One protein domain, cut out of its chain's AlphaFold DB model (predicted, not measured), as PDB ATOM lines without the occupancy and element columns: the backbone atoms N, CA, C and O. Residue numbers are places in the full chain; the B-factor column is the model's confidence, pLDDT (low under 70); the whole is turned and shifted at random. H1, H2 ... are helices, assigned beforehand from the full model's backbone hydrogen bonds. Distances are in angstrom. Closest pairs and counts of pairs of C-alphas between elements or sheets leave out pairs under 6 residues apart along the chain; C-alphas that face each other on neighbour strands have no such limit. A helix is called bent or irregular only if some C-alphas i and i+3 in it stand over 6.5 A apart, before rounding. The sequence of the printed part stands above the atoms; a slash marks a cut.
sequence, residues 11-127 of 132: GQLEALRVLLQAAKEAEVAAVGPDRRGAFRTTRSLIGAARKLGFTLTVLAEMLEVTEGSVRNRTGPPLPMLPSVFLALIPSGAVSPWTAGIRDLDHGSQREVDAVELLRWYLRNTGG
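This is residues 11 to 127 of the 132 residues of an uncharacterized protein of Curtobacterium flaccumfaciens pv. flaccumfaciens (UniProt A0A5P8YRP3). Two long helices, H1 and H2, make a helical hairpin through the middle of the domain, with the small pair H3 and H4 on one side and H5, H6 and H7 on the other. H7 packs on the open end of the hairpin, near residues 11 to 16 of H1 and 44 to 51 of H2, and H6 lies farther out beyond it. The printed part has 117 residues with seven named helices, H1 to H7 in chain order, and no named strand; the class is all helix. It is compact, with a radius of gyration of the C-alphas of 13.5 A, and spans 38 by 35 by 25 A.

H1, residues 11 to 29, begins at C-alpha 11 (115.291, -10.869, -2.031) and is 27.0 A long. H2, residues 34 to 51, is 25.9 A long. H3 is residues 56 to 62 and H4 residues 67 to 73. H5 is residues 82 to 86. H6, residues 96 to 104, is 15.5 A long and only just irregular, with C-alphas 96 and 99 6.8 A apart. H7, residues 114 to 125, is 16.3 A long and ends at C-alpha 125 (120.835, -14.589, -1.219).

H1 and H2 are the hubs, touching three helices each. Their hairpin has a shallow tilt of 22 degrees, opposite ways; the closest C-alphas, of Glu 27 and Ala 38, are 4.7 A apart. H3 only just touches H1, with 3 pairs of C-alphas within 8 A, the closest those of Arg 17 and Met 62 at 5.1 A. H3 and H4 touch about perpendicular at 85 degrees, closest at Ala 60 and Glu 67, whose C-alphas are 5.2 A apart. H4 only just touches H2, with 3 pairs within 8 A, the closest C-alphas being those of Arg 43 and Arg 73 at 5.6 A. H7 touches H2 at 71 degrees, only just about perpendicular; the closest C-alphas, of Ala 48 and Val 115, are 4.6 A apart. H7 touches H1 at a steep tilt of 52 degrees, opposite ways, with C-alphas of Gln 12 and Leu 122 closest at 5.4 A. H5 touches no helix but is near H2; H6 and H7 are near each other. H1 and H6 are apart. Every O i to N i+4 pair is within hydrogen-bond range in H1, H2, H3, H4, H5 and H7; H6 has 0 of 5, but 5 of 6 O i to N i+3 pairs.

The two C-alphas farthest apart, of Gly 68 and Ala 99, are 38.7 A apart. The printed part has no cut and no long link. Mean pLDDT of the printed part is 84.0; residues 91 to 109 and 126 to 127 are under 70.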
ATOM      1  N   GLY A  11     113.855 -10.584  -1.958       86.12
ATOM      2  CA  GLY A  11     115.291 -10.869  -2.031       86.12
ATOM      3  C   GLY A  11     115.661 -11.814  -3.180       86.12
ATOM      4  O   GLY A  11     116.663 -11.599  -3.851       86.12
ATOM      5  N   GLN A  12     114.831 -12.824  -3.470       88.56
ATOM      6  CA  GLN A  12     115.041 -13.710  -4.623       88.56
ATOM      7  C   GLN A  12     114.843 -12.986  -5.958       88.56
ATOM      8  O   GLN A  12     115.577 -13.256  -6.908       88.56
ATOM      9  N   LEU A  13     113.863 -12.079  -6.040       90.50
ATOM     10  CA  LEU A  13     113.640 -11.262  -7.232       90.50
ATOM     11  C   LEU A  13     114.843 -10.348  -7.499       90.50
ATOM     12  O   LEU A  13     115.361 -10.351  -8.612       90.50
ATOM     13  N   GLU A  14     115.324  -9.623  -6.487       88.62
ATOM     14  CA  GLU A  14     116.490  -8.742  -6.640       88.62
ATOM     15  C   GLU A  14     117.771  -9.520  -6.959       88.62
ATOM     16  O   GLU A  14     118.489  -9.174  -7.896       88.62
ATOM     17  N   ALA A  15     118.027 -10.635  -6.271       89.38
ATOM     18  CA  ALA A  15     119.187 -11.473  -6.566       89.38
ATOM     19  C   ALA A  15     119.169 -11.985  -8.016       89.38
ATOM     20  O   ALA A  15     120.177 -11.911  -8.722       89.38
ATOM     21  N   LEU A  16     118.015 -12.470  -8.493       93.69
ATOM     22  CA  LEU A  16     117.881 -12.902  -9.882       93.69
ATOM     23  C   LEU A  16     118.095 -11.740 -10.858       93.69
ATOM     24  O   LEU A  16     118.785 -11.920 -11.860       93.69
ATOM     25  N   ARG A  17     117.522 -10.565 -10.572       93.25
ATOM     26  CA  ARG A  17     117.669  -9.367 -11.406       93.25
ATOM     27  C   ARG A  17     119.138  -8.998 -11.581       93.25
ATOM     28  O   ARG A  17     119.590  -8.863 -12.714       93.25
ATOM     29  N   VAL A  18     119.880  -8.896 -10.479       91.19
ATOM     30  CA  VAL A  18     121.313  -8.570 -10.481       91.19
ATOM     31  C   VAL A  18     122.101  -9.569 -11.329       91.19
ATOM     32  O   VAL A  18     122.876  -9.168 -12.196       91.19
ATOM     33  N   LEU A  19     121.862 -10.869 -11.138       93.31
ATOM     34  CA  LEU A  19     122.549 -11.921 -11.888       93.31
ATOM     35  C   LEU A  19     122.241 -11.872 -13.395       93.31
ATOM     36  O   LEU A  19     123.138 -12.008 -14.227       93.31
ATOM     37  N   LEU A  20     120.969 -11.691 -13.762       94.81
ATOM     38  CA  LEU A  20     120.546 -11.618 -15.163       94.81
ATOM     39  C   LEU A  20     121.077 -10.365 -15.859       94.81
ATOM     40  O   LEU A  20     121.467 -10.438 -17.026       94.81
ATOM     41  N   GLN A  21     121.125  -9.241 -15.149       94.19
ATOM     42  CA  GLN A  21     121.680  -7.999 -15.667       94.19
ATOM     43  C   GLN A  21     123.196  -8.121 -15.891       94.19
ATOM     44  O   GLN A  21     123.673  -7.778 -16.970       94.19
ATOM     45  N   ALA A  22     123.931  -8.737 -14.958       92.44
ATOM     46  CA  ALA A  22     125.353  -9.034 -15.138       92.44
ATOM     47  C   ALA A  22     125.610  -9.964 -16.340       92.44
ATOM     48  O   ALA A  22     126.523  -9.734 -17.132       92.44
ATOM     49  N   ALA A  23     124.773 -10.992 -16.535       94.00
ATOM     50  CA  ALA A  23     124.866 -11.875 -17.700       94.00
ATOM     51  C   ALA A  23     124.615 -11.126 -19.021       94.00
ATOM     52  O   ALA A  23     125.348 -11.315 -19.993       94.00
ATOM     53  N   LYS A  24     123.605 -10.246 -19.047       93.88
ATOM     54  CA  LYS A  24     123.298  -9.381 -20.194       93.88
ATOM     55  C   LYS A  24     124.468  -8.450 -20.513       93.88
ATOM     56  O   LYS A  24     124.828  -8.313 -21.679       93.88
ATOM     57  N   GLU A  25     125.078  -7.836 -19.507       93.06
ATOM     58  CA  GLU A  25     126.247  -6.965 -19.674       93.06
ATOM     59  C   GLU A  25     127.455  -7.735 -20.211       93.06
ATOM     60  O   GLU A  25     128.075  -7.297 -21.180       93.06
ATOM     61  N   ALA A  26     127.733  -8.921 -19.665       92.88
ATOM     62  CA  ALA A  26     128.786  -9.798 -20.165       92.88
ATOM     63  C   ALA A  26     128.540 -10.227 -21.625       92.88
ATOM     64  O   ALA A  26     129.468 -10.241 -22.430       92.88
ATOM     65  N   GLU A  27     127.292 -10.530 -22.000       93.75
ATOM     66  CA  GLU A  27     126.902 -10.834 -23.385       93.75
ATOM     67  C   GLU A  27     127.140  -9.654 -24.333       93.75
ATOM     68  O   GLU A  27     127.607  -9.862 -25.454       93.75
ATOM     69  N   VAL A  28     126.826  -8.431 -23.897       93.44
ATOM     70  CA  VAL A  28     127.017  -7.206 -24.688       93.44
ATOM     71  C   VAL A  28     128.499  -6.852 -24.829       93.44
ATOM     72  O   VAL A  28     128.919  -6.431 -25.906       93.44
ATOM     73  N   ALA A  29     129.291  -7.037 -23.771       93.44
ATOM     74  CA  ALA A  29     130.724  -6.749 -23.767       93.44
ATOM     75  C   ALA A  29     131.557  -7.804 -24.517       93.44
ATOM     76  O   ALA A  29     132.651  -7.501 -24.997       93.44
ATOM     77  N   ALA A  30     131.065  -9.042 -24.625       92.69
ATOM     78  CA  ALA A  30     131.793 -10.133 -25.257       92.69
ATOM     79  C   ALA A  30     131.950  -9.939 -26.777       92.69
ATOM     80  O   ALA A  30     130.988  -9.722 -27.520       92.69
ATOM     81  N   VAL A  31     133.179 -10.118 -27.260       90.69
ATOM     82  CA  VAL A  31     133.547  -9.995 -28.677       90.69
ATOM     83  C   VAL A  31     134.104 -11.308 -29.223       90.69
ATOM     84  O   VAL A  31     134.566 -12.172 -28.483       90.69
ATOM     85  N   GLY A  32     134.045 -11.479 -30.546       89.06
ATOM     86  CA  GLY A  32     134.664 -12.623 -31.218       89.06
ATOM     87  C   GLY A  32     134.136 -13.990 -30.733       89.06
ATOM     88  O   GLY A  32     132.919 -14.165 -30.605       89.06
ATOM     89  N   PRO A  33     135.019 -14.981 -30.500       83.50
ATOM     90  CA  PRO A  33     134.636 -16.323 -30.051       83.50
ATOM     91  C   PRO A  33     133.845 -16.355 -28.733       83.50
ATOM     92  O   PRO A  33     132.937 -17.184 -28.600       83.50
ATOM     93  N   ASP A  34     134.119 -15.427 -27.813       86.94
ATOM     94  CA  ASP A  34     133.552 -15.409 -26.456       86.94
ATOM     95  C   ASP A  34     132.072 -15.014 -26.434       86.94
ATOM     96  O   ASP A  34     131.311 -15.445 -25.564       86.94
ATOM     97  N   ARG A  35     131.614 -14.281 -27.458       90.75
ATOM     98  CA  ARG A  35     130.216 -13.845 -27.594       90.75
ATOM     99  C   ARG A  35     129.230 -15.013 -27.585       90.75
ATOM    100  O   ARG A  35     128.143 -14.910 -27.018       90.75
ATOM    101  N   ARG A  36     129.601 -16.148 -28.192       90.50
ATOM    102  CA  ARG A  36     128.755 -17.357 -28.197       90.50
ATOM    103  C   ARG A  36     128.652 -17.990 -26.813       90.50
ATOM    104  O   ARG A  36     127.584 -18.490 -26.467       90.50
ATOM    105  N   GLY A  37     129.742 -17.971 -26.046       91.06
ATOM    106  CA  GLY A  37     129.768 -18.448 -24.666       91.06
ATOM    107  C   GLY A  37     128.879 -17.590 -23.773       91.06
ATOM    108  O   GLY A  37     127.972 -18.117 -23.134       91.06
ATOM    109  N   ALA A  38     129.049 -16.267 -23.823       92.75
ATOM    110  CA  ALA A  38     128.246 -15.334 -23.038       92.75
ATOM    111  C   ALA A  38     126.745 -15.421 -23.378       92.75
ATOM    112  O   ALA A  38     125.918 -15.574 -22.481       92.75
ATOM    113  N   PHE A  39     126.387 -15.471 -24.669       92.69
ATOM    114  CA  PHE A  39     124.996 -15.683 -25.090       92.69
ATOM    115  C   PHE A  39     124.416 -17.009 -24.568       92.69
ATOM    116  O   PHE A  39     123.265 -17.067 -24.128       92.69
ATOM    117  N   ARG A  40     125.205 -18.094 -24.592       93.12
ATOM    118  CA  ARG A  40     124.795 -19.399 -24.051       93.12
ATOM    119  C   ARG A  40     124.536 -19.322 -22.546       93.12
ATOM    120  O   ARG A  40     123.562 -19.917 -22.080       93.12
ATOM    121  N   THR A  41     125.369 -18.592 -21.809       94.00
ATOM    122  CA  THR A  41     125.204 -18.368 -20.371       94.00
ATOM    123  C   THR A  41     123.892 -17.648 -20.077       94.00
ATOM    124  O   THR A  41     123.067 -18.189 -19.341       94.00
ATOM    125  N   THR A  42     123.623 -16.510 -20.729       95.06
ATOM    126  CA  THR A  42     122.355 -15.776 -20.568       95.06
ATOM    127  C   THR A  42     121.149 -16.663 -20.877       95.06
ATOM    128  O   THR A  42     120.201 -16.741 -20.092       95.06
ATOM    129  N   ARG A  43     121.196 -17.397 -21.998       95.62
ATOM    130  CA  ARG A  43     120.137 -18.332 -22.413       95.62
ATOM    131  C   ARG A  43     119.870 -19.397 -21.343       95.62
ATOM    132  O   ARG A  43     118.714 -19.717 -21.060       95.62
ATOM    133  N   SER A  44     120.935 -19.938 -20.752       96.00
ATOM    134  CA  SER A  44     120.852 -20.993 -19.739       96.00
ATOM    135  C   SER A  44     120.275 -20.474 -18.427       96.00
ATOM    136  O   SER A  44     119.421 -21.139 -17.848       96.00
ATOM    137  N   LEU A  45     120.642 -19.262 -18.007       96.69
ATOM    138  CA  LEU A  45     120.079 -18.618 -16.818       96.69
ATOM    139  C   LEU A  45     118.582 -18.316 -16.976       96.69
ATOM    140  O   LEU A  45     117.801 -18.622 -16.077       96.69
ATOM    141  N   ILE A  46     118.156 -17.805 -18.138       96.50
ATOM    142  CA  ILE A  46     116.730 -17.597 -18.446       96.50
ATOM    143  C   ILE A  46     115.975 -18.934 -18.392       96.50
ATOM    144  O   ILE A  46     114.923 -19.033 -17.762       96.50
ATOM    145  N   GLY A  47     116.520 -19.983 -19.017       96.38
ATOM    146  CA  GLY A  47     115.937 -21.327 -18.984       96.38
ATOM    147  C   GLY A  47     115.839 -21.906 -17.568       96.38
ATOM    148  O   GLY A  47     114.825 -22.511 -17.211       96.38
ATOM    149  N   ALA A  48     116.864 -21.683 -16.742       96.25
ATOM    150  CA  ALA A  48     116.896 -22.112 -15.350       96.25
ATOM    151  C   ALA A  48     115.835 -21.382 -14.518       96.25
ATOM    152  O   ALA A  48     115.046 -22.030 -13.832       96.25
ATOM    153  N   ALA A  49     115.736 -20.058 -14.650       96.06
ATOM    154  CA  ALA A  49     114.720 -19.266 -13.964       96.06
ATOM    155  C   ALA A  49     113.298 -19.701 -14.366       96.06
ATOM    156  O   ALA A  49     112.432 -19.887 -13.513       96.06
ATOM    157  N   ARG A  50     113.060 -19.985 -15.653       95.56
ATOM    158  CA  ARG A  50     111.772 -20.527 -16.120       95.56
ATOM    159  C   ARG A  50     111.419 -21.858 -15.456       95.56
ATOM    160  O   ARG A  50     110.271 -22.036 -15.056       95.56
ATOM    161  N   LYS A  51     112.384 -22.772 -15.305       94.75
ATOM    162  CA  LYS A  51     112.176 -24.046 -14.591       94.75
ATOM    163  C   LYS A  51     111.909 -23.859 -13.096       94.75
ATOM    164  O   LYS A  51     111.229 -24.692 -12.507       94.75
ATOM    165  N   LEU A  52     112.417 -22.785 -12.493       93.50
ATOM    166  CA  LEU A  52     112.174 -22.447 -11.088       93.50
ATOM    167  C   LEU A  52     110.848 -21.710 -10.845       93.50
ATOM    168  O   LEU A  52     110.512 -21.472  -9.691       93.50
ATOM    169  N   GLY A  53     110.080 -21.401 -11.895       93.62
ATOM    170  CA  GLY A  53     108.738 -20.823 -11.777       93.62
ATOM    171  C   GLY A  53     108.630 -19.339 -12.133       93.62
ATOM    172  O   GLY A  53     107.516 -18.818 -12.173       93.62
ATOM    173  N   PHE A  54     109.734 -18.665 -12.475       93.50
ATOM    174  CA  PHE A  54     109.699 -17.258 -12.884       93.50
ATOM    175  C   PHE A  54     108.955 -17.094 -14.220       93.50
ATOM    176  O   PHE A  54     109.137 -17.867 -15.171       93.50
ATOM    177  N   THR A  55     108.082 -16.089 -14.312       93.75
ATOM    178  CA  THR A  55     107.275 -15.830 -15.514       93.75
ATOM    179  C   THR A  55     108.086 -15.097 -16.585       93.75
ATOM    180  O   THR A  55     109.089 -14.456 -16.288       93.75
ATOM    181  N   LEU A  56     107.665 -15.185 -17.853       93.94
ATOM    182  CA  LEU A  56     108.323 -14.433 -18.931       93.94
ATOM    183  C   LEU A  56     108.239 -12.922 -18.705       93.94
ATOM    184  O   LEU A  56     109.218 -12.237 -18.970       93.94
ATOM    185  N   THR A  57     107.112 -12.435 -18.184       94.50
ATOM    186  CA  THR A  57     106.891 -11.026 -17.838       94.50
ATOM    187  C   THR A  57     107.927 -10.533 -16.831       94.50
ATOM    188  O   THR A  57     108.652  -9.590 -17.120       94.50
ATOM    189  N   VAL A  58     108.099 -11.247 -15.712       94.75
ATOM    190  CA  VAL A  58     109.079 -10.882 -14.673       94.75
ATOM    191  C   VAL A  58     110.506 -10.892 -15.225       94.75
ATOM    192  O   VAL A  58     111.284  -9.982 -14.967       94.75
ATOM    193  N   LEU A  59     110.861 -11.899 -16.027       96.12
ATOM    194  CA  LEU A  59     112.194 -11.976 -16.632       96.12
ATOM    195  C   LEU A  59     112.437 -10.868 -17.666       96.12
ATOM    196  O   LEU A  59     113.561 -10.394 -17.799       96.12
ATOM    197  N   ALA A  60     111.401 -10.467 -18.403       95.56
ATOM    198  CA  ALA A  60     111.457  -9.376 -19.370       95.56
ATOM    199  C   ALA A  60     111.670  -8.026 -18.677       95.56
ATOM    200  O   ALA A  60     112.521  -7.254 -19.115       95.56
ATOM    201  N   GLU A  61     110.973  -7.790 -17.562       95.06
ATOM    202  CA  GLU A  61     111.170  -6.623 -16.698       95.06
ATOM    203  C   GLU A  61     112.593  -6.583 -16.125       95.06
ATOM    204  O   GLU A  61     113.276  -5.573 -16.262       95.06
ATOM    205  N   MET A  62     113.081  -7.696 -15.563       94.88
ATOM    206  CA  MET A  62     114.434  -7.787 -14.991       94.88
ATOM    207  C   MET A  62     115.545  -7.515 -16.008       94.88
ATOM    208  O   MET A  62     116.580  -6.964 -15.650       94.88
ATOM    209  N   LEU A  63     115.342  -7.933 -17.259       93.69
ATOM    210  CA  LEU A  63     116.303  -7.766 -18.347       93.69
ATOM    211  C   LEU A  63     116.080  -6.487 -19.158       93.69
ATOM    212  O   LEU A  63     116.851  -6.245 -20.086       93.69
ATOM    213  N   GLU A  64     115.043  -5.698 -18.869       94.88
ATOM    214  CA  GLU A  64     114.653  -4.506 -19.636       94.88
ATOM    215  C   GLU A  64     114.527  -4.786 -21.146       94.88
ATOM    216  O   GLU A  64     115.067  -4.082 -22.001       94.88
ATOM    217  N   VAL A  65     113.853  -5.883 -21.489       94.44
ATOM    218  CA  VAL A  65     113.585  -6.288 -22.878       94.44
ATOM    219  C   VAL A  65     112.128  -6.708 -23.030       94.44
ATOM    220  O   VAL A  65     111.399  -6.866 -22.061       94.44
ATOM    221  N   THR A  66     111.678  -6.930 -24.263       95.75
ATOM    222  CA  THR A  66     110.322  -7.435 -24.503       95.75
ATOM    223  C   THR A  66     110.186  -8.909 -24.114       95.75
ATOM    224  O   THR A  66     111.126  -9.696 -24.266       95.75
ATOM    225  N   GLU A  67     108.980  -9.336 -23.724       95.50
ATOM    226  CA  GLU A  67     108.685 -10.763 -23.513       95.50
ATOM    227  C   GLU A  67     108.983 -11.619 -24.748       95.50
ATOM    228  O   GLU A  67     109.419 -12.762 -24.622       95.50
ATOM    229  N   GLY A  68     108.782 -11.070 -25.952       94.44
ATOM    230  CA  GLY A  68     109.142 -11.732 -27.206       94.44
ATOM    231  C   GLY A  68     110.644 -12.018 -27.307       94.44
ATOM    232  O   GLY A  68     111.032 -13.116 -27.703       94.44
ATOM    233  N   SER A  69     111.492 -11.077 -26.876       92.44
ATOM    234  CA  SER A  69     112.947 -11.271 -26.799       92.44
ATOM    235  C   SER A  69     113.305 -12.387 -25.816       92.44
ATOM    236  O   SER A  69     114.047 -13.306 -26.172       92.44
ATOM    237  N   VAL A  70     112.724 -12.372 -24.610       94.25
ATOM    238  CA  VAL A  70     112.949 -13.431 -23.610       94.25
ATOM    239  C   VAL A  70     112.470 -14.781 -24.128       94.25
ATOM    240  O   VAL A  70     113.186 -15.770 -24.003       94.25
ATOM    241  N   ARG A  71     111.297 -14.841 -24.767       92.94
ATOM    242  CA  ARG A  71     110.737 -16.070 -25.343       92.94
ATOM    243  C   ARG A  71     111.664 -16.675 -26.393       92.94
ATOM    244  O   ARG A  71     111.959 -17.861 -26.311       92.94
ATOM    245  N   ASN A  72     112.183 -15.865 -27.314       90.81
ATOM    246  CA  ASN A  72     113.123 -16.316 -28.350       90.81
ATOM    247  C   ASN A  72     114.460 -16.802 -27.762       90.81
ATOM    248  O   ASN A  72     115.113 -17.699 -28.303       90.81
ATOM    249  N   ARG A  73     114.859 -16.227 -26.624       87.31
ATOM    250  CA  ARG A  73     116.040 -16.633 -25.853       87.31
ATOM    251  C   ARG A  73     115.752 -17.784 -24.888       87.31
ATOM    252  O   ARG A  73     116.684 -18.374 -24.366       87.31
ATOM    253  N   THR A  74     114.500 -18.147 -24.642       88.38
ATOM    254  CA  THR A  74     114.177 -19.226 -23.709       88.38
ATOM    255  C   THR A  74     114.436 -20.573 -24.378       88.38
ATOM    256  O   THR A  74     114.047 -20.822 -25.517       88.38
ATOM    257  N   GLY A  75     115.096 -21.470 -23.657       87.00
ATOM    258  CA  GLY A  75     115.286 -22.856 -24.056       87.00
ATOM    259  C   GLY A  75     115.582 -23.724 -22.839       87.00
ATOM    260  O   GLY A  75     115.609 -23.210 -21.717       87.00
ATOM    261  N   PRO A  76     115.811 -25.031 -23.036       88.56
ATOM    262  CA  PRO A  76     116.326 -25.880 -21.975       88.56
ATOM    263  C   PRO A  76     117.625 -25.273 -21.419       88.56
ATOM    264  O   PRO A  76     118.500 -24.932 -22.223       88.56
ATOM    265  N   PRO A  77     117.756 -25.100 -20.091       91.81
ATOM    266  CA  PRO A  77     119.013 -24.661 -19.507       91.81
ATOM    267  C   PRO A  77     120.099 -25.680 -19.832       91.81
ATOM    268  O   PRO A  77     119.877 -26.885 -19.687       91.81
ATOM    269  N   LEU A  78     121.245 -25.190 -20.299       92.31
ATOM    270  CA  LEU A  78     122.416 -26.021 -20.530       92.31
ATOM    271  C   LEU A  78     123.268 -26.059 -19.259       92.31
ATOM    272  O   LEU A  78     123.246 -25.092 -18.488       92.31
ATOM    273  N   PRO A  79     124.018 -27.149 -19.035       91.62
ATOM    274  CA  PRO A  79     125.029 -27.182 -17.995       91.62
ATOM    275  C   PRO A  79     126.021 -26.026 -18.157       91.62
ATOM    276  O   PRO A  79     126.307 -25.581 -19.271       91.62
ATOM    277  N   MET A  80     126.531 -25.523 -17.037       90.81
ATOM    278  CA  MET A  80     127.508 -24.440 -17.027       90.81
ATOM    279  C   MET A  80     128.599 -24.691 -15.997       90.81
ATOM    280  O   MET A  80     128.382 -25.361 -14.986       90.81
ATOM    281  N   LEU A  81     129.780 -24.135 -16.250       87.88
ATOM    282  CA  LEU A  81     130.865 -24.165 -15.278       87.88
ATOM    283  C   LEU A  81     130.501 -23.290 -14.066       87.88
ATOM    284  O   LEU A  81     130.109 -22.133 -14.262       87.88
ATOM    285  N   PRO A  82     130.678 -23.784 -12.826       86.38
ATOM    286  CA  PRO A  82     130.473 -22.981 -11.622       86.38
ATOM    287  C   PRO A  82     131.280 -21.678 -11.627       86.38
ATOM    288  O   PRO A  82     130.755 -20.635 -11.250       86.38
ATOM    289  N   SER A  83     132.513 -21.696 -12.144       85.44
ATOM    290  CA  SER A  83     133.360 -20.503 -12.273       85.44
ATOM    291  C   SER A  83     132.755 -19.420 -13.174       85.44
ATOM    292  O   SER A  83     132.833 -18.238 -12.850       85.44
ATOM    293  N   VAL A  84     132.097 -19.809 -14.273       89.56
ATOM    294  CA  VAL A  84     131.391 -18.875 -15.169       89.56
ATOM    295  C   VAL A  84     130.176 -18.274 -14.468       89.56
ATOM    296  O   VAL A  84     129.925 -17.082 -14.603       89.56
ATOM    297  N   PHE A  85     129.431 -19.079 -13.706       91.00
ATOM    298  CA  PHE A  85     128.304 -18.588 -12.912       91.00
ATOM    299  C   PHE A  85     128.767 -17.587 -11.847       91.00
ATOM    300  O   PHE A  85     128.194 -16.511 -11.706       91.00
ATOM    301  N   LEU A  86     129.839 -17.923 -11.133       86.88
ATOM    302  CA  LEU A  86     130.401 -17.106 -10.062       86.88
ATOM    303  C   LEU A  86     130.954 -15.773 -10.537       86.88
ATOM    304  O   LEU A  86     130.797 -14.777  -9.840       86.88
ATOM    305  N   ALA A  87     131.550 -15.744 -11.729       88.06
ATOM    306  CA  ALA A  87     132.041 -14.515 -12.339       88.06
ATOM    307  C   ALA A  87     130.930 -13.477 -12.596       88.06
ATOM    308  O   ALA A  87     131.233 -12.302 -12.779       88.06
ATOM    309  N   LEU A  88     129.656 -13.893 -12.604       90.06
ATOM    310  CA  LEU A  88     128.502 -13.002 -12.761       90.06
ATOM    311  C   LEU A  88     127.962 -12.460 -11.431       90.06
ATOM    312  O   LEU A  88     127.109 -11.574 -11.441       90.06
ATOM    313  N   ILE A  89     128.408 -12.989 -10.291       86.56
ATOM    314  CA  ILE A  89     127.950 -12.535  -8.979       86.56
ATOM    315  C   ILE A  89     128.808 -11.330  -8.567       86.56
ATOM    316  O   ILE A  89     130.027 -11.476  -8.454       86.56
ATOM    317  N   PRO A  90     128.221 -10.145  -8.309       72.06
ATOM    318  CA  PRO A  90     128.997  -8.974  -7.910       72.06
ATOM    319  C   PRO A  90     129.748  -9.241  -6.609       72.06
ATOM    320  O   PRO A  90     129.153  -9.732  -5.653       72.06
ATOM    321  N   SER A  91     131.018  -8.843  -6.530       62.97
ATOM    322  CA  SER A  91     131.920  -9.131  -5.403       62.97
ATOM    323  C   SER A  91     131.399  -8.682  -4.027       62.97
ATOM    324  O   SER A  91     131.834  -9.217  -3.014       62.97
ATOM    325  N   GLY A  92     130.462  -7.728  -3.975       52.91
ATOM    326  CA  GLY A  92     129.799  -7.272  -2.744       52.91
ATOM    327  C   GLY A  92     128.556  -8.077  -2.329       52.91
ATOM    328  O   GLY A  92     128.126  -7.973  -1.188       52.91
ATOM    329  N   ALA A  93     127.993  -8.896  -3.224       52.59
ATOM    330  CA  ALA A  93     126.917  -9.853  -2.927       52.59
ATOM    331  C   ALA A  93     127.466 -11.213  -2.448       52.59
ATOM    332  O   ALA A  93     126.713 -12.121  -2.092       52.59
ATOM    333  N   VAL A  94     128.794 -11.353  -2.447       51.34
ATOM    334  CA  VAL A  94     129.533 -12.542  -2.033       51.34
ATOM    335  C   VAL A  94     129.900 -12.405  -0.553       51.34
ATOM    336  O   VAL A  94     131.026 -12.084  -0.189       51.34
ATOM    337  N   SER A  95     128.924 -12.620   0.328       48.19
ATOM    338  CA  SER A  95     129.187 -12.833   1.761       48.19
ATOM    339  C   SER A  95     130.078 -14.093   1.968       48.19
ATOM    340  O   SER A  95     130.167 -14.898   1.035       48.19
ATOM    341  N   PRO A  96     130.745 -14.315   3.132       46.25
ATOM    342  CA  PRO A  96     131.632 -15.459   3.470       46.25
ATOM    343  C   PRO A  96     131.192 -16.900   3.105       46.25
ATOM    344  O   PRO A  96     131.940 -17.854   3.313       46.25
ATOM    345  N   TRP A  97     130.004 -17.088   2.535       49.41
ATOM    346  CA  TRP A  97     129.379 -18.352   2.150       49.41
ATOM    347  C   TRP A  97     129.953 -19.015   0.884       49.41
ATOM    348  O   TRP A  97     129.548 -20.130   0.550       49.41
ATOM    349  N   THR A  98     130.934 -18.410   0.196       50.44
ATOM    350  CA  THR A  98     131.712 -19.091  -0.870       50.44
ATOM    351  C   THR A  98     132.453 -20.333  -0.376       50.44
ATOM    352  O   THR A  98     132.863 -21.163  -1.187       50.44
ATOM    353  N   ALA A  99     132.549 -20.535   0.942       47.62
ATOM    354  CA  ALA A  99     132.997 -21.792   1.530       47.62
ATOM    355  C   ALA A  99     132.165 -23.006   1.063       47.62
ATOM    356  O   ALA A  99     132.745 -24.056   0.809       47.62
ATOM    357  N   GLY A 100     130.846 -22.862   0.866       47.94
ATOM    358  CA  GLY A 100     129.973 -23.950   0.391       47.94
ATOM    359  C   GLY A 100     130.040 -24.196  -1.119       47.94
ATOM    360  O   GLY A 100     129.616 -25.242  -1.604       47.94
ATOM    361  N   ILE A 101     130.609 -23.255  -1.876       50.28
ATOM    362  CA  ILE A 101     130.892 -23.464  -3.295       50.28
ATOM    363  C   ILE A 101     132.062 -24.405  -3.489       50.28
ATOM    364  O   ILE A 101     132.041 -25.115  -4.477       50.28
ATOM    365  N   ARG A 102     133.011 -24.508  -2.549       49.56
ATOM    366  CA  ARG A 102     134.083 -25.514  -2.632       49.56
ATOM    367  C   ARG A 102     133.549 -26.948  -2.708       49.56
ATOM    368  O   ARG A 102     134.201 -27.779  -3.328       49.56
ATOM    369  N   ASP A 103     132.349 -27.218  -2.185       50.56
ATOM    370  CA  ASP A 103     131.697 -28.523  -2.354       50.56
ATOM    371  C   ASP A 103     131.173 -28.750  -3.785       50.56
ATOM    372  O   ASP A 103     131.211 -29.874  -4.285       50.56
ATOM    373  N   LEU A 104     130.749 -27.691  -4.483       52.12
ATOM    374  CA  LEU A 104     130.361 -27.729  -5.905       52.12
ATOM    375  C   LEU A 104     131.558 -27.528  -6.860       52.12
ATOM    376  O   LEU A 104     131.494 -27.921  -8.022       52.12
ATOM    377  N   ASP A 105     132.636 -26.931  -6.357       49.78
ATOM    378  CA  ASP A 105     133.843 -26.461  -7.037       49.78
ATOM    379  C   ASP A 105     135.075 -27.201  -6.495       49.78
ATOM    380  O   ASP A 105     136.087 -26.606  -6.126       49.78
ATOM    381  N   HIS A 106     134.999 -28.536  -6.440       47.75
ATOM    382  CA  HIS A 106     136.123 -29.434  -6.132       47.75
ATOM    383  C   HIS A 106     137.217 -29.397  -7.233       47.75
ATOM    384  O   HIS A 106     137.685 -30.434  -7.699       47.75
ATOM    385  N   GLY A 107     137.585 -28.215  -7.740       48.00
ATOM    386  CA  GLY A 107     138.542 -28.037  -8.835       48.00
ATOM    387  C   GLY A 107     138.121 -28.706 -10.147       48.00
ATOM    388  O   GLY A 107     138.932 -28.851 -11.062       48.00
ATOM    389  N   SER A 108     136.869 -29.156 -10.254       49.84
ATOM    390  CA  SER A 108     136.410 -29.890 -11.418       49.84
ATOM    391  C   SER A 108     136.009 -28.905 -12.508       49.84
ATOM    392  O   SER A 108     135.050 -28.156 -12.340       49.84
ATOM    393  N   GLN A 109     136.668 -28.972 -13.665       61.12
ATOM    394  CA  GLN A 109     136.215 -28.378 -14.934       61.12
ATOM    395  C   GLN A 109     134.909 -29.031 -15.449       61.12
ATOM    396  O   GLN A 109     134.732 -29.253 -16.645       61.12
ATOM    397  N   ARG A 110     134.009 -29.423 -14.544       77.19
ATOM    398  CA  ARG A 110     132.795 -30.169 -14.831       77.19
ATOM    399  C   ARG A 110     131.619 -29.211 -14.825       77.19
ATOM    400  O   ARG A 110     131.400 -28.477 -13.867       77.19
ATOM    401  N   GLU A 111     130.857 -29.239 -15.906       82.50
ATOM    402  CA  GLU A 111     129.622 -28.475 -15.995       82.50
ATOM    403  C   GLU A 111     128.576 -29.036 -15.015       82.50
ATOM    404  O   GLU A 111     128.410 -30.252 -14.880       82.50
ATOM    405  N   VAL A 112     127.869 -28.131 -14.337       86.12
ATOM    406  CA  VAL A 112     126.792 -28.426 -13.381       86.12
ATOM    407  C   VAL A 112     125.471 -27.912 -13.954       86.12
ATOM    408  O   VAL A 112     125.456 -26.981 -14.760       86.12
ATOM    409  N   ASP A 113     124.349 -28.518 -13.562       91.25
ATOM    410  CA  ASP A 113     123.019 -28.045 -13.959       91.25
ATOM    411  C   ASP A 113     122.805 -26.588 -13.505       91.25
ATOM    412  O   ASP A 113     122.840 -26.271 -12.312       91.25
ATOM    413  N   ALA A 114     122.547 -25.698 -14.467       92.88
ATOM    414  CA  ALA A 114     122.284 -24.284 -14.213       92.88
ATOM    415  C   ALA A 114     121.056 -24.053 -13.311       92.88
ATOM    416  O   ALA A 114     121.000 -23.053 -12.597       92.88
ATOM    417  N   VAL A 115     120.080 -24.971 -13.301       94.31
ATOM    418  CA  VAL A 115     118.929 -24.921 -12.384       94.31
ATOM    419  C   VAL A 115     119.381 -25.089 -10.941       94.31
ATOM    420  O   VAL A 115     118.904 -24.361 -10.071       94.31
ATOM    421  N   GLU A 116     120.296 -26.023 -10.677       91.00
ATOM    422  CA  GLU A 116     120.803 -26.271  -9.325       91.00
ATOM    423  C   GLU A 116     121.685 -25.119  -8.845       91.00
ATOM    424  O   GLU A 116     121.513 -24.664  -7.715       91.00
ATOM    425  N   LEU A 117     122.544 -24.577  -9.716       90.50
ATOM    426  CA  LEU A 117     123.338 -23.380  -9.411       90.50
ATOM    427  C   LEU A 117     122.442 -22.184  -9.072       90.50
ATOM    428  O   LEU A 117     122.629 -21.537  -8.041       90.50
ATOM    429  N   LEU A 118     121.419 -21.927  -9.891       93.12
ATOM    430  CA  LEU A 118     120.502 -20.819  -9.653       93.12
ATOM    431  C   LEU A 118     119.658 -21.033  -8.389       93.12
ATOM    432  O   LEU A 118     119.490 -20.109  -7.596       93.12
ATOM    433  N   ARG A 119     119.155 -22.250  -8.152       91.81
ATOM    434  CA  ARG A 119     118.403 -22.571  -6.930       91.81
ATOM    435  C   ARG A 119     119.271 -22.412  -5.688       91.81
ATOM    436  O   ARG A 119     118.794 -21.912  -4.671       91.81
ATOM    437  N   TRP A 120     120.521 -22.871  -5.744       88.12
ATOM    438  CA  TRP A 120     121.487 -22.662  -4.674       88.12
ATOM    439  C   TRP A 120     121.671 -21.166  -4.419       88.12
ATOM    440  O   TRP A 120     121.455 -20.727  -3.294       88.12
ATOM    441  N   TYR A 121     121.944 -20.377  -5.455       88.62
ATOM    442  CA  TYR A 121     122.150 -18.938  -5.325       88.62
ATOM    443  C   TYR A 121     120.953 -18.243  -4.667       88.62
ATOM    444  O   TYR A 121     121.107 -17.627  -3.619       88.62
ATOM    445  N   LEU A 122     119.743 -18.439  -5.200       88.69
ATOM    446  CA  LEU A 122     118.524 -17.786  -4.708       88.69
ATOM    447  C   LEU A 122     118.148 -18.176  -3.273       88.69
ATOM    448  O   LEU A 122     117.561 -17.369  -2.550       88.69
ATOM    449  N   ARG A 123     118.465 -19.403  -2.839       85.12
ATOM    450  CA  ARG A 123     118.261 -19.819  -1.440       85.12
ATOM    451  C   ARG A 123     119.204 -19.100  -0.481       85.12
ATOM    452  O   ARG A 123     118.798 -18.819   0.639       85.12
ATOM    453  N   ASN A 124     120.428 -18.817  -0.916       80.00
ATOM    454  CA  ASN A 124     121.466 -18.237  -0.067       80.00
ATOM    455  C   ASN A 124     121.491 -16.700  -0.101       80.00
ATOM    456  O   ASN A 124     121.994 -16.098   0.836       80.00
ATOM    457  N   THR A 125     120.932 -16.060  -1.131       75.06
ATOM    458  CA  THR A 125     120.835 -14.589  -1.219       75.06
ATOM    459  C   THR A 125     119.463 -14.037  -0.838       75.06
ATOM    460  O   THR A 125     119.362 -12.911  -0.365       75.06
ATOM    461  N   GLY A 126     118.390 -14.819  -0.991       57.38
ATOM    462  CA  GLY A 126     117.018 -14.376  -0.716       57.38
ATOM    463  C   GLY A 126     116.565 -14.444   0.750       57.38
ATOM    464  O   GLY A 126     115.394 -14.161   1.014       57.38
ATOM    465  N   GLY A 127     117.446 -14.865   1.669       50.84
ATOM    466  CA  GLY A 127     117.161 -15.083   3.094       50.84
ATOM    467  C   GLY A 127     117.503 -13.916   4.032       50.84
ATOM    468  O   GLY A 127     116.994 -13.883   5.153       50.84
TER     469      GLY A 127